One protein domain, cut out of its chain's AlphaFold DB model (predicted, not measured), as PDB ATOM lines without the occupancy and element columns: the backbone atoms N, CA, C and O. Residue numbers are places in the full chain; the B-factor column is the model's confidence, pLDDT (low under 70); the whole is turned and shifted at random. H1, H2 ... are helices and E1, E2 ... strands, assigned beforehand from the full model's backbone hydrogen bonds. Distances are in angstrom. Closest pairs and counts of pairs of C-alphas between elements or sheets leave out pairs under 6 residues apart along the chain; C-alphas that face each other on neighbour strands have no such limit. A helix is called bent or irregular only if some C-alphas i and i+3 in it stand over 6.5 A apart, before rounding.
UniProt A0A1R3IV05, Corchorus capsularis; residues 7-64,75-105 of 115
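Overview. This is residues 7 to 64 and 75 to 105 of the 115 residues of a protein of Corchorus capsularis (UniProt A0A1R3IV05). Picture a small three-stranded sheet with the long helix H2 over one face and H1 packed slantwise on H2, away from the strands. From the sheet, H3 leads outward, and residues 86 to 104 stick out as a long arm that swings back until Ile 105 comes near Cys 7. The body is well gathered, but E3 is loosely joined to the sheet. The printed part has 89 residues, with H1, E1, H2, E2, E3 and H3 along the chain; the sheet is parallel, in the order E1, E2, E3, and the class is mixed, helices and strands. The whole is only just loose, close to compact, with a radius of gyration of the C-alphas of 14.9 A and spans of 38 by 36 by 26 A.

Along the chain. Find C-alpha 29 at (134.605, 136.650, 87.474); from there E1, residues 29 to 33, runs 13.5 A. Beside it is E2, residues 56 to 60, 13.0 A, and then E3, residues 78 to 81, 8.0 A. H2, residues 34 to 50, starts at C-alpha 34 at (140.198, 136.961, 102.175) and runs 24.7 A, with a kink of 25 degrees near residue 41; it is irregular, C-alphas 35 and 38 being 7.6 A apart. H1, residues 15 to 24, runs 14.2 A. H3, residues 82 to 88, runs 10.0 A to C-alpha 88 at (124.142, 146.772, 92.607).

Arrangement. Look first at E1 and E2, parallel at 24 degrees, where N 30 and O 56 are 2.8 A apart and N 58 and O 30 are 2.8 A apart, within hydrogen-bond range. E2 and E3 are parallel at 47 degrees with no N and O pair within range; C-alphas 58 and 80, which face each other, are 5.4 A apart. H2 is on the sheet at a height of 10.1 A, making two layers, a helix on one face of a sheet; it lies over E1 and E2 and runs along the strands, at 1 degrees to E2 on the local plane. E1, H2 and E2 form a strand-helix-strand unit, two parallel neighbour strands with a helix between, and its crossover is right-handed. H1 touches H2, the closest C-alphas being those of Ser 15 and Ala 43, 4.3 A, at a steep tilt of 60 degrees, the same way. H1 is not on the sheet. H3 is on the opposite face from H2, over none of the strands; its closest C-alpha pair with E2 is Tyr 82 and Ile 60, 5.6 A. In H1 and H3 every O i to N i+4 pair is within hydrogen-bond range; in H2, 11 of 13 are.

Size, cuts and confidence. The C-alphas of Asn 64 and Asp 100, the two farthest apart, are 42.4 A apart, while those of Cys 7 and Ile 105 are 9.4 A apart. Residues 65 to 74 are not printed, and C-alphas 64 and 75 are 21.7 A apart across this cut, which lies in the link from E2 to E3. The links printed whole are tight. Residues 86 to 104, of which 86 to 88 belong to H3, stand free. The mean pLDDT of the printed part is 72.8, and it is under 70 at residue 52, residues 63 to 64 and residues 75 to 105.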
ATOM      1  N   CYS A   7     132.068 127.604  88.399       77.00
ATOM      2  CA  CYS A   7     133.230 126.728  88.507       77.00
ATOM      3  C   CYS A   7     133.773 126.799  89.937       77.00
ATOM      4  O   CYS A   7     134.262 127.843  90.371       77.00
ATOM      5  N   THR A   8     133.668 125.700  90.682       80.94
ATOM      6  CA  THR A   8     134.187 125.619  92.052       80.94
ATOM      7  C   THR A   8     135.641 125.170  92.034       80.94
ATOM      8  O   THR A   8     135.954 124.093  91.524       80.94
ATOM      9  N   LEU A   9     136.530 125.961  92.633       81.12
ATOM     10  CA  LEU A   9     137.943 125.623  92.771       81.12
ATOM     11  C   LEU A   9     138.209 125.057  94.167       81.12
ATOM     12  O   LEU A   9     137.770 125.613  95.169       81.12
ATOM     13  N   ASN A  10     138.937 123.941  94.245       80.38
ATOM     14  CA  ASN A  10     139.324 123.380  95.540       80.38
ATOM     15  C   ASN A  10     140.393 124.272  96.196       80.38
ATOM     16  O   ASN A  10     141.394 124.601  95.561       80.38
ATOM     17  N   ILE A  11     140.199 124.596  97.474       76.50
ATOM     18  CA  ILE A  11     141.105 125.415  98.295       76.50
ATOM     19  C   ILE A  11     142.500 124.804  98.488       76.50
ATOM     20  O   ILE A  11     143.420 125.487  98.920       76.50
ATOM     21  N   ARG A  12     142.672 123.509  98.189       78.94
ATOM     22  CA  ARG A  12     143.968 122.816  98.253       78.94
ATOM     23  C   ARG A  12     144.876 123.108  97.056       78.94
ATOM     24  O   ARG A  12     146.010 122.638  97.041       78.94
ATOM     25  N   HIS A  13     144.377 123.803  96.036       82.88
ATOM     26  CA  HIS A  13     145.155 124.096  94.842       82.88
ATOM     27  C   HIS A  13     146.129 125.254  95.063       82.88
ATOM     28  O   HIS A  13     145.786 126.277  95.648       82.88
ATOM     29  N   ASP A  14     147.329 125.096  94.513       84.62
ATOM     30  CA  ASP A  14     148.289 126.181  94.345       84.62
ATOM     31  C   ASP A  14     147.809 127.167  93.259       84.62
ATOM     32  O   ASP A  14     147.081 126.812  92.328       84.62
ATOM     33  N   SER A  15     148.277 128.403  93.367       86.75
ATOM     34  CA  SER A  15     148.195 129.507  92.413       86.75
ATOM     35  C   SER A  15     148.446 129.067  90.969       86.75
ATOM     36  O   SER A  15     147.750 129.517  90.062       86.75
ATOM     37  N   THR A  16     149.407 128.165  90.741       87.50
ATOM     38  CA  THR A  16     149.702 127.617  89.405       87.50
ATOM     39  C   THR A  16     148.520 126.835  88.833       87.50
ATOM     40  O   THR A  16     148.075 127.098  87.716       87.50
ATOM     41  N   MET A  17     147.959 125.913  89.615       87.12
ATOM     42  CA  MET A  17     146.818 125.097  89.210       87.12
ATOM     43  C   MET A  17     145.554 125.947  89.064       87.12
ATOM     44  O   MET A  17     144.803 125.779  88.104       87.12
ATOM     45  N   VAL A  18     145.349 126.915  89.961       87.06
ATOM     46  CA  VAL A  18     144.253 127.887  89.855       87.06
ATOM     47  C   VAL A  18     144.360 128.690  88.554       87.06
ATOM     48  O   VAL A  18     143.360 128.832  87.855       87.06
ATOM     49  N   ALA A  19     145.554 129.149  88.167       86.81
ATOM     50  CA  ALA A  19     145.758 129.865  86.905       86.81
ATOM     51  C   ALA A  19     145.410 129.006  85.679       86.81
ATOM     52  O   ALA A  19     144.763 129.491  84.750       86.81
ATOM     53  N   VAL A  20     145.795 127.724  85.684       86.94
ATOM     54  CA  VAL A  20     145.461 126.773  84.607       86.94
ATOM     55  C   VAL A  20     143.951 126.563  84.511       86.94
ATOM     56  O   VAL A  20     143.392 126.639  83.415       86.94
ATOM     57  N   LEU A  21     143.284 126.348  85.646       86.06
ATOM     58  CA  LEU A  21     141.836 126.147  85.692       86.06
ATOM     59  C   LEU A  21     141.084 127.385  85.197       86.06
ATOM     60  O   LEU A  21     140.209 127.262  84.347       86.06
ATOM     61  N   LEU A  22     141.479 128.575  85.654       86.00
ATOM     62  CA  LEU A  22     140.896 129.846  85.217       86.00
ATOM     63  C   LEU A  22     141.120 130.119  83.726       86.00
ATOM     64  O   LEU A  22     140.228 130.648  83.060       86.00
ATOM     65  N   LYS A  23     142.289 129.741  83.192       84.88
ATOM     66  CA  LYS A  23     142.589 129.842  81.760       84.88
ATOM     67  C   LYS A  23     141.674 128.933  80.940       84.88
ATOM     68  O   LYS A  23     141.152 129.372  79.924       84.88
ATOM     69  N   HIS A  24     141.479 127.688  81.373       82.88
ATOM     70  CA  HIS A  24     140.649 126.718  80.655       82.88
ATOM     71  C   HIS A  24     139.152 127.034  80.760       82.88
ATOM     72  O   HIS A  24     138.403 126.798  79.819       82.88
ATOM     73  N   SER A  25     138.700 127.563  81.897       80.44
ATOM     74  CA  SER A  25     137.290 127.899  82.103       80.44
ATOM     75  C   SER A  25     136.890 129.256  81.518       80.44
ATOM     76  O   SER A  25     135.730 129.633  81.660       80.44
ATOM     77  N   GLU A  26     137.837 130.016  80.951       81.62
ATOM     78  CA  GLU A  26     137.655 131.400  80.483       81.62
ATOM     79  C   GLU A  26     136.836 132.255  81.467       81.62
ATOM     80  O   GLU A  26     135.919 132.995  81.093       81.62
ATOM     81  N   ALA A  27     137.139 132.111  82.763       81.50
ATOM     82  CA  ALA A  27     136.340 132.732  83.810       81.50
ATOM     83  C   ALA A  27     136.346 134.259  83.647       81.50
ATOM     84  O   ALA A  27     137.396 134.878  83.472       81.50
ATOM     85  N   LYS A  28     135.163 134.877  83.725       81.81
ATOM     86  CA  LYS A  28     135.006 136.344  83.675       81.81
ATOM     87  C   LYS A  28     135.076 136.989  85.056       81.81
ATOM     88  O   LYS A  28     135.432 138.159  85.172       81.81
ATOM     89  N   VAL A  29     134.716 136.223  86.081       82.94
ATOM     90  CA  VAL A  29     134.605 136.650  87.474       82.94
ATOM     91  C   VAL A  29     135.203 135.558  88.355       82.94
ATOM     92  O   VAL A  29     134.956 134.375  88.125       82.94
ATOM     93  N   LEU A  30     135.986 135.961  89.350       85.31
ATOM     94  CA  LEU A  30     136.614 135.098  90.339       85.31
ATOM     95  C   LEU A  30     136.264 135.629  91.731       85.31
ATOM     96  O   LEU A  30     136.671 136.729  92.089       85.31
ATOM     97  N   ILE A  31     135.515 134.849  92.506       84.06
ATOM     98  CA  ILE A  31     135.120 135.196  93.876       84.06
ATOM     99  C   ILE A  31     136.046 134.463  94.843       84.06
ATOM    100  O   ILE A  31     136.225 133.251  94.713       84.06
ATOM    101  N   VAL A  32     136.649 135.189  95.784       83.44
ATOM    102  CA  VAL A  32     137.680 134.653  96.680       83.44
ATOM    103  C   VAL A  32     137.473 135.179  98.092       83.44
ATOM    104  O   VAL A  32     137.241 136.367  98.295       83.44
ATOM    105  N   ASP A  33     137.586 134.284  99.065       82.69
ATOM    106  CA  ASP A  33     137.648 134.628 100.485       82.69
ATOM    107  C   ASP A  33     138.994 135.287 100.816       82.69
ATOM    108  O   ASP A  33     140.033 134.884 100.284       82.69
ATOM    109  N   TYR A  34     138.993 136.276 101.709       80.06
ATOM    110  CA  TYR A  34     140.198 136.961 102.175       80.06
ATOM    111  C   TYR A  34     141.368 136.015 102.497       80.06
ATOM    112  O   TYR A  34     142.507 136.281 102.104       80.06
ATOM    113  N   GLN A  35     141.098 134.858 103.108       82.06
ATOM    114  CA  GLN A  35     142.123 133.872 103.474       82.06
ATOM    115  C   GLN A  35     142.902 133.310 102.266       82.06
ATOM    116  O   GLN A  35     144.074 132.942 102.387       82.06
ATOM    117  N   PHE A  36     142.290 133.287 101.078       81.94
ATOM    118  CA  PHE A  36     142.873 132.742  99.844       81.94
ATOM    119  C   PHE A  36     143.277 133.816  98.828       81.94
ATOM    120  O   PHE A  36     143.701 133.491  97.714       81.94
ATOM    121  N   LEU A  37     143.213 135.095  99.205       83.12
ATOM    122  CA  LEU A  37     143.584 136.215  98.338       83.12
ATOM    123  C   LEU A  37     145.021 136.091  97.808       83.12
ATOM    124  O   LEU A  37     145.272 136.393  96.642       83.12
ATOM    125  N   HIS A  38     145.951 135.580  98.620       83.44
ATOM    126  CA  HIS A  38     147.343 135.369  98.209       83.44
ATOM    127  C   HIS A  38     147.473 134.376  97.036       83.44
ATOM    128  O   HIS A  38     148.222 134.632  96.092       83.44
ATOM    129  N   ILE A  39     146.695 133.286  97.051       87.38
ATOM    130  CA  ILE A  39     146.661 132.275  95.982       87.38
ATOM    131  C   ILE A  39     146.053 132.875  94.714       87.38
ATOM    132  O   ILE A  39     146.586 132.714  93.616       87.38
ATOM    133  N   ALA A  40     144.953 133.617  94.862       85.69
ATOM    134  CA  ALA A  40     144.272 134.249  93.739       85.69
ATOM    135  C   ALA A  40     145.138 135.312  93.052       85.69
ATOM    136  O   ALA A  40     145.217 135.341  91.825       85.69
ATOM    137  N   GLN A  41     145.844 136.148  93.819       85.81
ATOM    138  CA  GLN A  41     146.791 137.118  93.268       85.81
ATOM    139  C   GLN A  41     147.954 136.434  92.540       85.81
ATOM    140  O   GLN A  41     148.327 136.865  91.448       85.81
ATOM    141  N   GLY A  42     148.492 135.346  93.104       87.06
ATOM    142  CA  GLY A  42     149.506 134.527  92.441       87.06
ATOM    143  C   GLY A  42     149.007 133.963  91.108       87.06
ATOM    144  O   GLY A  42     149.689 134.077  90.090       87.06
ATOM    145  N   ALA A  43     147.785 133.430  91.089       87.19
ATOM    146  CA  ALA A  43     147.173 132.878  89.889       87.19
ATOM    147  C   ALA A  43     146.926 133.944  88.812       87.19
ATOM    148  O   ALA A  43     147.222 133.716  87.640       87.19
ATOM    149  N   LEU A  44     146.429 135.121  89.204       85.62
ATOM    150  CA  LEU A  44     146.210 136.256  88.303       85.62
ATOM    151  C   LEU A  44     147.516 136.777  87.706       85.62
ATOM    152  O   LEU A  44     147.550 137.112  86.525       85.62
ATOM    153  N   LYS A  45     148.604 136.794  88.484       87.12
ATOM    154  CA  LYS A  45     149.929 137.162  87.975       87.12
ATOM    155  C   LYS A  45     150.390 136.195  86.880       87.12
ATOM    156  O   LYS A  45     150.733 136.641  85.791       87.12
ATOM    157  N   ILE A  46     150.298 134.887  87.125       87.19
ATOM    158  CA  ILE A  46     150.636 133.848  86.135       87.19
ATOM    159  C   ILE A  46     149.744 133.967  84.888       87.19
ATOM    160  O   ILE A  46     150.206 133.861  83.750       87.19
ATOM    161  N   LEU A  47     148.451 134.231  85.089       86.06
ATOM    162  CA  LEU A  47     147.500 134.467  84.006       86.06
ATOM    163  C   LEU A  47     147.845 135.704  83.183       86.06
ATOM    164  O   LEU A  47     147.733 135.636  81.965       86.06
ATOM    165  N   SER A  48     148.290 136.792  83.813       84.62
ATOM    166  CA  SER A  48     148.662 138.029  83.117       84.62
ATOM    167  C   SER A  48     149.843 137.844  82.161       84.62
ATOM    168  O   SER A  48     149.922 138.520  81.140       84.62
ATOM    169  N   GLU A  49     150.722 136.882  82.450       85.12
ATOM    170  CA  GLU A  49     151.853 136.519  81.591       85.12
ATOM    171  C   GLU A  49     151.428 135.618  80.418       85.12
ATOM    172  O   GLU A  49     152.091 135.580  79.383       85.12
ATOM    173  N   THR A  50     150.315 134.891  80.562       79.12
ATOM    174  CA  THR A  50     149.924 133.799  79.654       79.12
ATOM    175  C   THR A  50     148.661 134.095  78.833       79.12
ATOM    176  O   THR A  50     148.414 133.440  77.819       79.12
ATOM    177  N   SER A  51     147.821 135.036  79.264       75.12
ATOM    178  CA  SER A  51     146.497 135.295  78.696       75.12
ATOM    179  C   SER A  51     146.177 136.787  78.674       75.12
ATOM    180  O   SER A  51     146.416 137.507  79.637       75.12
ATOM    181  N   SER A  52     145.566 137.252  77.582       69.44
ATOM    182  CA  SER A  52     145.166 138.657  77.423       69.44
ATOM    183  C   SER A  52     143.890 139.024  78.194       69.44
ATOM    184  O   SER A  52     143.561 140.207  78.280       69.44
ATOM    185  N   LYS A  53     143.138 138.044  78.710       74.69
ATOM    186  CA  LYS A  53     141.876 138.267  79.431       74.69
ATOM    187  C   LYS A  53     142.027 137.815  80.877       74.69
ATOM    188  O   LYS A  53     142.279 136.637  81.121       74.69
ATOM    189  N   LEU A  54     141.853 138.750  81.810       80.31
ATOM    190  CA  LEU A  54     141.891 138.482  83.244       80.31
ATOM    191  C   LEU A  54     140.480 138.560  83.847       80.31
ATOM    192  O   LEU A  54     139.724 139.467  83.488       80.31
ATOM    193  N   PRO A  55     140.114 137.624  84.744       83.38
ATOM    194  CA  PRO A  55     138.844 137.684  85.455       83.38
ATOM    195  C   PRO A  55     138.798 138.869  86.423       83.38
ATOM    196  O   PRO A  55     139.818 139.267  86.988       83.38
ATOM    197  N   HIS A  56     137.593 139.384  86.670       82.25
ATOM    198  CA  HIS A  56     137.349 140.344  87.746       82.25
ATOM    199  C   HIS A  56     137.411 139.628  89.094       82.25
ATOM    200  O   HIS A  56     136.641 138.695  89.324       82.25
ATOM    201  N   LEU A  57     138.314 140.059  89.972       82.56
ATOM    202  CA  LEU A  57     138.422 139.531  91.327       82.56
ATOM    203  C   LEU A  57     137.395 140.218  92.232       82.56
ATOM    204  O   LEU A  57     137.389 141.444  92.342       82.56
ATOM    205  N   ILE A  58     136.569 139.413  92.893       80.81
ATOM    206  CA  ILE A  58     135.633 139.834  93.934       80.81
ATOM    207  C   ILE A  58     136.137 139.262  95.250       80.81
ATOM    208  O   ILE A  58     136.252 138.042  95.398       80.81
ATOM    209  N   LEU A  59     136.432 140.146  96.196       80.06
ATOM    210  CA  LEU A  59     136.888 139.761  97.522       80.06
ATOM    211  C   LEU A  59     135.701 139.662  98.480       80.06
ATOM    212  O   LEU A  59     134.903 140.596  98.582       80.06
ATOM    213  N   ILE A  60     135.610 138.544  99.196       79.56
ATOM    214  CA  ILE A  60     134.732 138.400 100.356       79.56
ATOM    215  C   ILE A  60     135.564 138.758 101.596       79.56
ATOM    216  O   ILE A  60     136.519 138.034 101.900       79.56
ATOM    217  N   PRO A  61     135.265 139.880 102.276       72.88
ATOM    218  CA  PRO A  61     135.991 140.283 103.473       72.88
ATOM    219  C   PRO A  61     135.683 139.340 104.644       72.88
ATOM    220  O   PRO A  61     134.572 138.826 104.765       72.88
ATOM    221  N   ASP A  62     136.666 139.132 105.521       72.00
ATOM    222  CA  ASP A  62     136.458 138.419 106.783       72.00
ATOM    223  C   ASP A  62     135.835 139.378 107.816       72.00
ATOM    224  O   ASP A  62     136.278 140.516 107.963       72.00
ATOM    225  N   TYR A  63     134.818 138.922 108.551       59.59
ATOM    226  CA  TYR A  63     134.018 139.728 109.489       59.59
ATOM    227  C   TYR A  63     134.859 140.360 110.616       59.59
ATOM    228  O   TYR A  63     134.458 141.352 111.222       59.59
ATOM    229  N   ASN A  64     136.039 139.795 110.887       55.47
ATOM    230  CA  ASN A  64     136.941 140.224 111.957       55.47
ATOM    231  C   ASN A  64     138.125 141.079 111.493       55.47
ATOM    232  O   ASN A  64     138.939 141.486 112.325       55.47
ATOM    233  N   SER A  75     147.536 146.291  93.947       41.19
ATOM    234  CA  SER A  75     147.030 145.047  93.399       41.19
ATOM    235  C   SER A  75     146.023 145.496  92.367       41.19
ATOM    236  O   SER A  75     144.867 145.777  92.653       41.19
ATOM    237  N   THR A  76     146.511 145.643  91.143       45.59
ATOM    238  CA  THR A  76     145.809 146.105  89.936       45.59
ATOM    239  C   THR A  76     144.583 145.245  89.565       45.59
ATOM    240  O   THR A  76     144.067 145.344  88.458       45.59
ATOM    241  N   PHE A  77     144.140 144.370  90.470       46.97
ATOM    242  CA  PHE A  77     143.224 143.262  90.255       46.97
ATOM    243  C   PHE A  77     142.029 143.241  91.212       46.97
ATOM    244  O   PHE A  77     141.003 142.685  90.840       46.97
ATOM    245  N   ALA A  78     142.121 143.831  92.410       52.25
ATOM    246  CA  ALA A  78     141.003 143.883  93.354       52.25
ATOM    247  C   ALA A  78     140.142 145.113  93.042       52.25
ATOM    248  O   ALA A  78     140.403 146.199  93.549       52.25
ATOM    249  N   ASN A  79     139.178 144.964  92.130       55.56
ATOM    250  CA  ASN A  79     138.385 146.097  91.643       55.56
ATOM    251  C   ASN A  79     136.963 146.172  92.217       55.56
ATOM    252  O   ASN A  79     136.299 147.168  91.950       55.56
ATOM    253  N   LEU A  80     136.471 145.177  92.973       58.62
ATOM    254  CA  LEU A  80     135.104 145.201  93.515       58.62
ATOM    255  C   LEU A  80     134.976 144.463  94.862       58.62
ATOM    256  O   LEU A  80     135.352 143.293  94.976       58.62
ATOM    257  N   ASP A  81     134.372 145.134  95.845       62.44
ATOM    258  CA  ASP A  81     133.956 144.547  97.123       62.44
ATOM    259  C   ASP A  81     132.615 143.813  96.956       62.44
ATOM    260  O   ASP A  81     131.696 144.318  96.301       62.44
ATOM    261  N   TYR A  82     132.483 142.625  97.558       62.56
ATOM    262  CA  TYR A  82     131.277 141.791  97.464       62.56
ATOM    263  C   TYR A  82     129.990 142.540  97.859       62.56
ATOM    264  O   TYR A  82     128.987 142.455  97.149       62.56
ATOM    265  N   ASP A  83     130.032 143.344  98.926       60.38
ATOM    266  CA  ASP A  83     128.873 144.116  99.400       60.38
ATOM    267  C   ASP A  83     128.433 145.208  98.414       60.38
ATOM    268  O   ASP A  83     127.238 145.477  98.267       60.38
ATOM    269  N   GLY A  84     129.377 145.795  97.670       61.97
ATOM    270  CA  GLY A  84     129.068 146.755  96.609       61.97
ATOM    271  C   GLY A  84     128.347 146.098  95.429       61.97
ATOM    272  O   GLY A  84     127.425 146.675  94.855       61.97
ATOM    273  N   ILE A  85     128.710 144.855  95.103       63.62
ATOM    274  CA  ILE A  85     128.017 144.060  94.078       63.62
ATOM    275  C   ILE A  85     126.623 143.662  94.563       63.62
ATOM    276  O   ILE A  85     125.673 143.708  93.781       63.62
ATOM    277  N   LEU A  86     126.485 143.327  95.850       63.31
ATOM    278  CA  LEU A  86     125.192 143.025  96.458       63.31
ATOM    279  C   LEU A  86     124.227 144.214  96.353       63.31
ATOM    280  O   LEU A  86     123.067 144.027  95.997       63.31
ATOM    281  N   GLN A  87     124.714 145.434  96.600       61.41
ATOM    282  CA  GLN A  87     123.924 146.662  96.446       61.41
ATOM    283  C   GLN A  87     123.578 146.992  94.992       61.41
ATOM    284  O   GLN A  87     122.554 147.624  94.740       61.41
ATOM    285  N   MET A  88     124.407 146.574  94.034       58.47
ATOM    286  CA  MET A  88     124.142 146.772  92.607       58.47
ATOM    287  C   MET A  88     123.112 145.772  92.049       58.47
ATOM    288  O   MET A  88     122.612 145.954  90.939       58.47
ATOM    289  N   GLY A  89     122.770 144.724  92.806       53.78
ATOM    290  CA  GLY A  89     121.719 143.775  92.450       53.78
ATOM    291  C   GLY A  89     120.328 144.418  92.481       53.78
ATOM    292  O   GLY A  89     119.849 144.854  93.525       53.78
ATOM    293  N   SER A  90     119.647 144.453  91.335       54.19
ATOM    294  CA  SER A  90     118.260 144.921  91.231       54.19
ATOM    295  C   SER A  90     117.277 143.885  91.789       54.19
ATOM    296  O   SER A  90     117.289 142.735  91.345       54.19
ATOM    297  N   LEU A  91     116.367 144.300  92.678       57.47
ATOM    298  CA  LEU A  91     115.263 143.454  93.166       57.47
ATOM    299  C   LEU A  91     114.308 142.995  92.049       57.47
ATOM    300  O   LEU A  91     113.693 141.940  92.180       57.47
ATOM    301  N   ASP A  92     114.243 143.731  90.937       58.12
ATOM    302  CA  ASP A  92     113.404 143.412  89.773       58.12
ATOM    303  C   ASP A  92     114.058 142.408  88.802       58.12
ATOM    304  O   ASP A  92     113.628 142.270  87.656       58.12
ATOM    305  N   PHE A  93     115.123 141.712  89.216       57.16
ATOM    306  CA  PHE A  93     115.754 140.707  88.363       57.16
ATOM    307  C   PHE A  93     114.802 139.527  88.130       57.16
ATOM    308  O   PHE A  93     114.526 138.727  89.026       57.16
ATOM    309  N   GLU A  94     114.328 139.391  86.894       54.50
ATOM    310  CA  GLU A  94     113.474 138.285  86.488       54.50
ATOM    311  C   GLU A  94     114.275 136.973  86.531       54.50
ATOM    312  O   GLU A  94     115.203 136.736  85.748       54.50
ATOM    313  N   ILE A  95     113.951 136.109  87.497       58.22
ATOM    314  CA  ILE A  95     114.629 134.827  87.703       58.22
ATOM    315  C   ILE A  95     114.357 133.925  86.493       58.22
ATOM    316  O   ILE A  95     113.383 133.178  86.454       58.22
ATOM    317  N   ARG A  96     115.250 133.964  85.499       57.78
ATOM    318  CA  ARG A  96     115.166 133.074  84.332       57.78
ATOM    319  C   ARG A  96     115.341 131.619  84.781       57.78
ATOM    320  O   ARG A  96     116.334 131.307  85.434       57.78
ATOM    321  N   ARG A  97     114.412 130.719  84.492       56.34
ATOM    322  CA  ARG A  97     114.643 129.284  84.726       56.34
ATOM    323  C   ARG A  97     115.407 128.690  83.537       56.34
ATOM    324  O   ARG A  97     115.320 129.281  82.461       56.34
ATOM    325  N   PRO A  98     116.185 127.611  83.735       56.56
ATOM    326  CA  PRO A  98     116.740 126.879  82.601       56.56
ATOM    327  C   PRO A  98     115.578 126.444  81.720       56.56
ATOM    328  O   PRO A  98     114.552 126.008  82.251       56.56
ATOM    329  N   GLU A  99     115.715 126.593  80.407       59.22
ATOM    330  CA  GLU A  99     114.692 126.095  79.480       59.22
ATOM    331  C   GLU A  99     114.792 124.573  79.291       59.22
ATOM    332  O   GLU A  99     113.807 123.949  78.903       59.22
ATOM    333  N   ASP A 100     115.939 123.968  79.631       53.88
ATOM    334  CA  ASP A 100     116.200 122.534  79.492       53.88
ATOM    335  C   ASP A 100     117.182 122.014  80.567       53.88
ATOM    336  O   ASP A 100     118.041 122.752  81.055       53.88
ATOM    337  N   GLU A 101     117.088 120.729  80.927       53.50
ATOM    338  CA  GLU A 101     117.933 120.059  81.940       53.50
ATOM    339  C   GLU A 101     119.406 119.910  81.505       53.50
ATOM    340  O   GLU A 101     120.272 119.572  82.312       53.50
ATOM    341  N   TRP A 102     119.696 120.185  80.232       57.59
ATOM    342  CA  TRP A 102     121.024 120.100  79.622       57.59
ATOM    343  C   TRP A 102     121.800 121.421  79.637       57.59
ATOM    344  O   TRP A 102     122.967 121.440  79.238       57.59
ATOM    345  N   GLU A 103     121.203 122.525  80.105       52.59
ATOM    346  CA  GLU A 103     121.958 123.761  80.318       52.59
ATOM    347  C   GLU A 103     122.896 123.608  81.528       52.59
ATOM    348  O   GLU A 103     122.432 123.375  82.648       52.59
ATOM    349  N   PRO A 104     124.225 123.747  81.352       53.75
ATOM    350  CA  PRO A 104     125.170 123.532  82.437       53.75
ATOM    351  C   PRO A 104     125.000 124.606  83.514       53.75
ATOM    352  O   PRO A 104     125.342 125.773  83.327       53.75
ATOM    353  N   ILE A 105     124.497 124.195  84.675       54.97
ATOM    354  CA  ILE A 105     124.334 125.062  85.851       54.97
ATOM    355  C   ILE A 105     125.652 125.144  86.648       54.97
ATOM    356  O   ILE A 105     125.932 126.137  87.321       54.97
TER     357      ILE A 105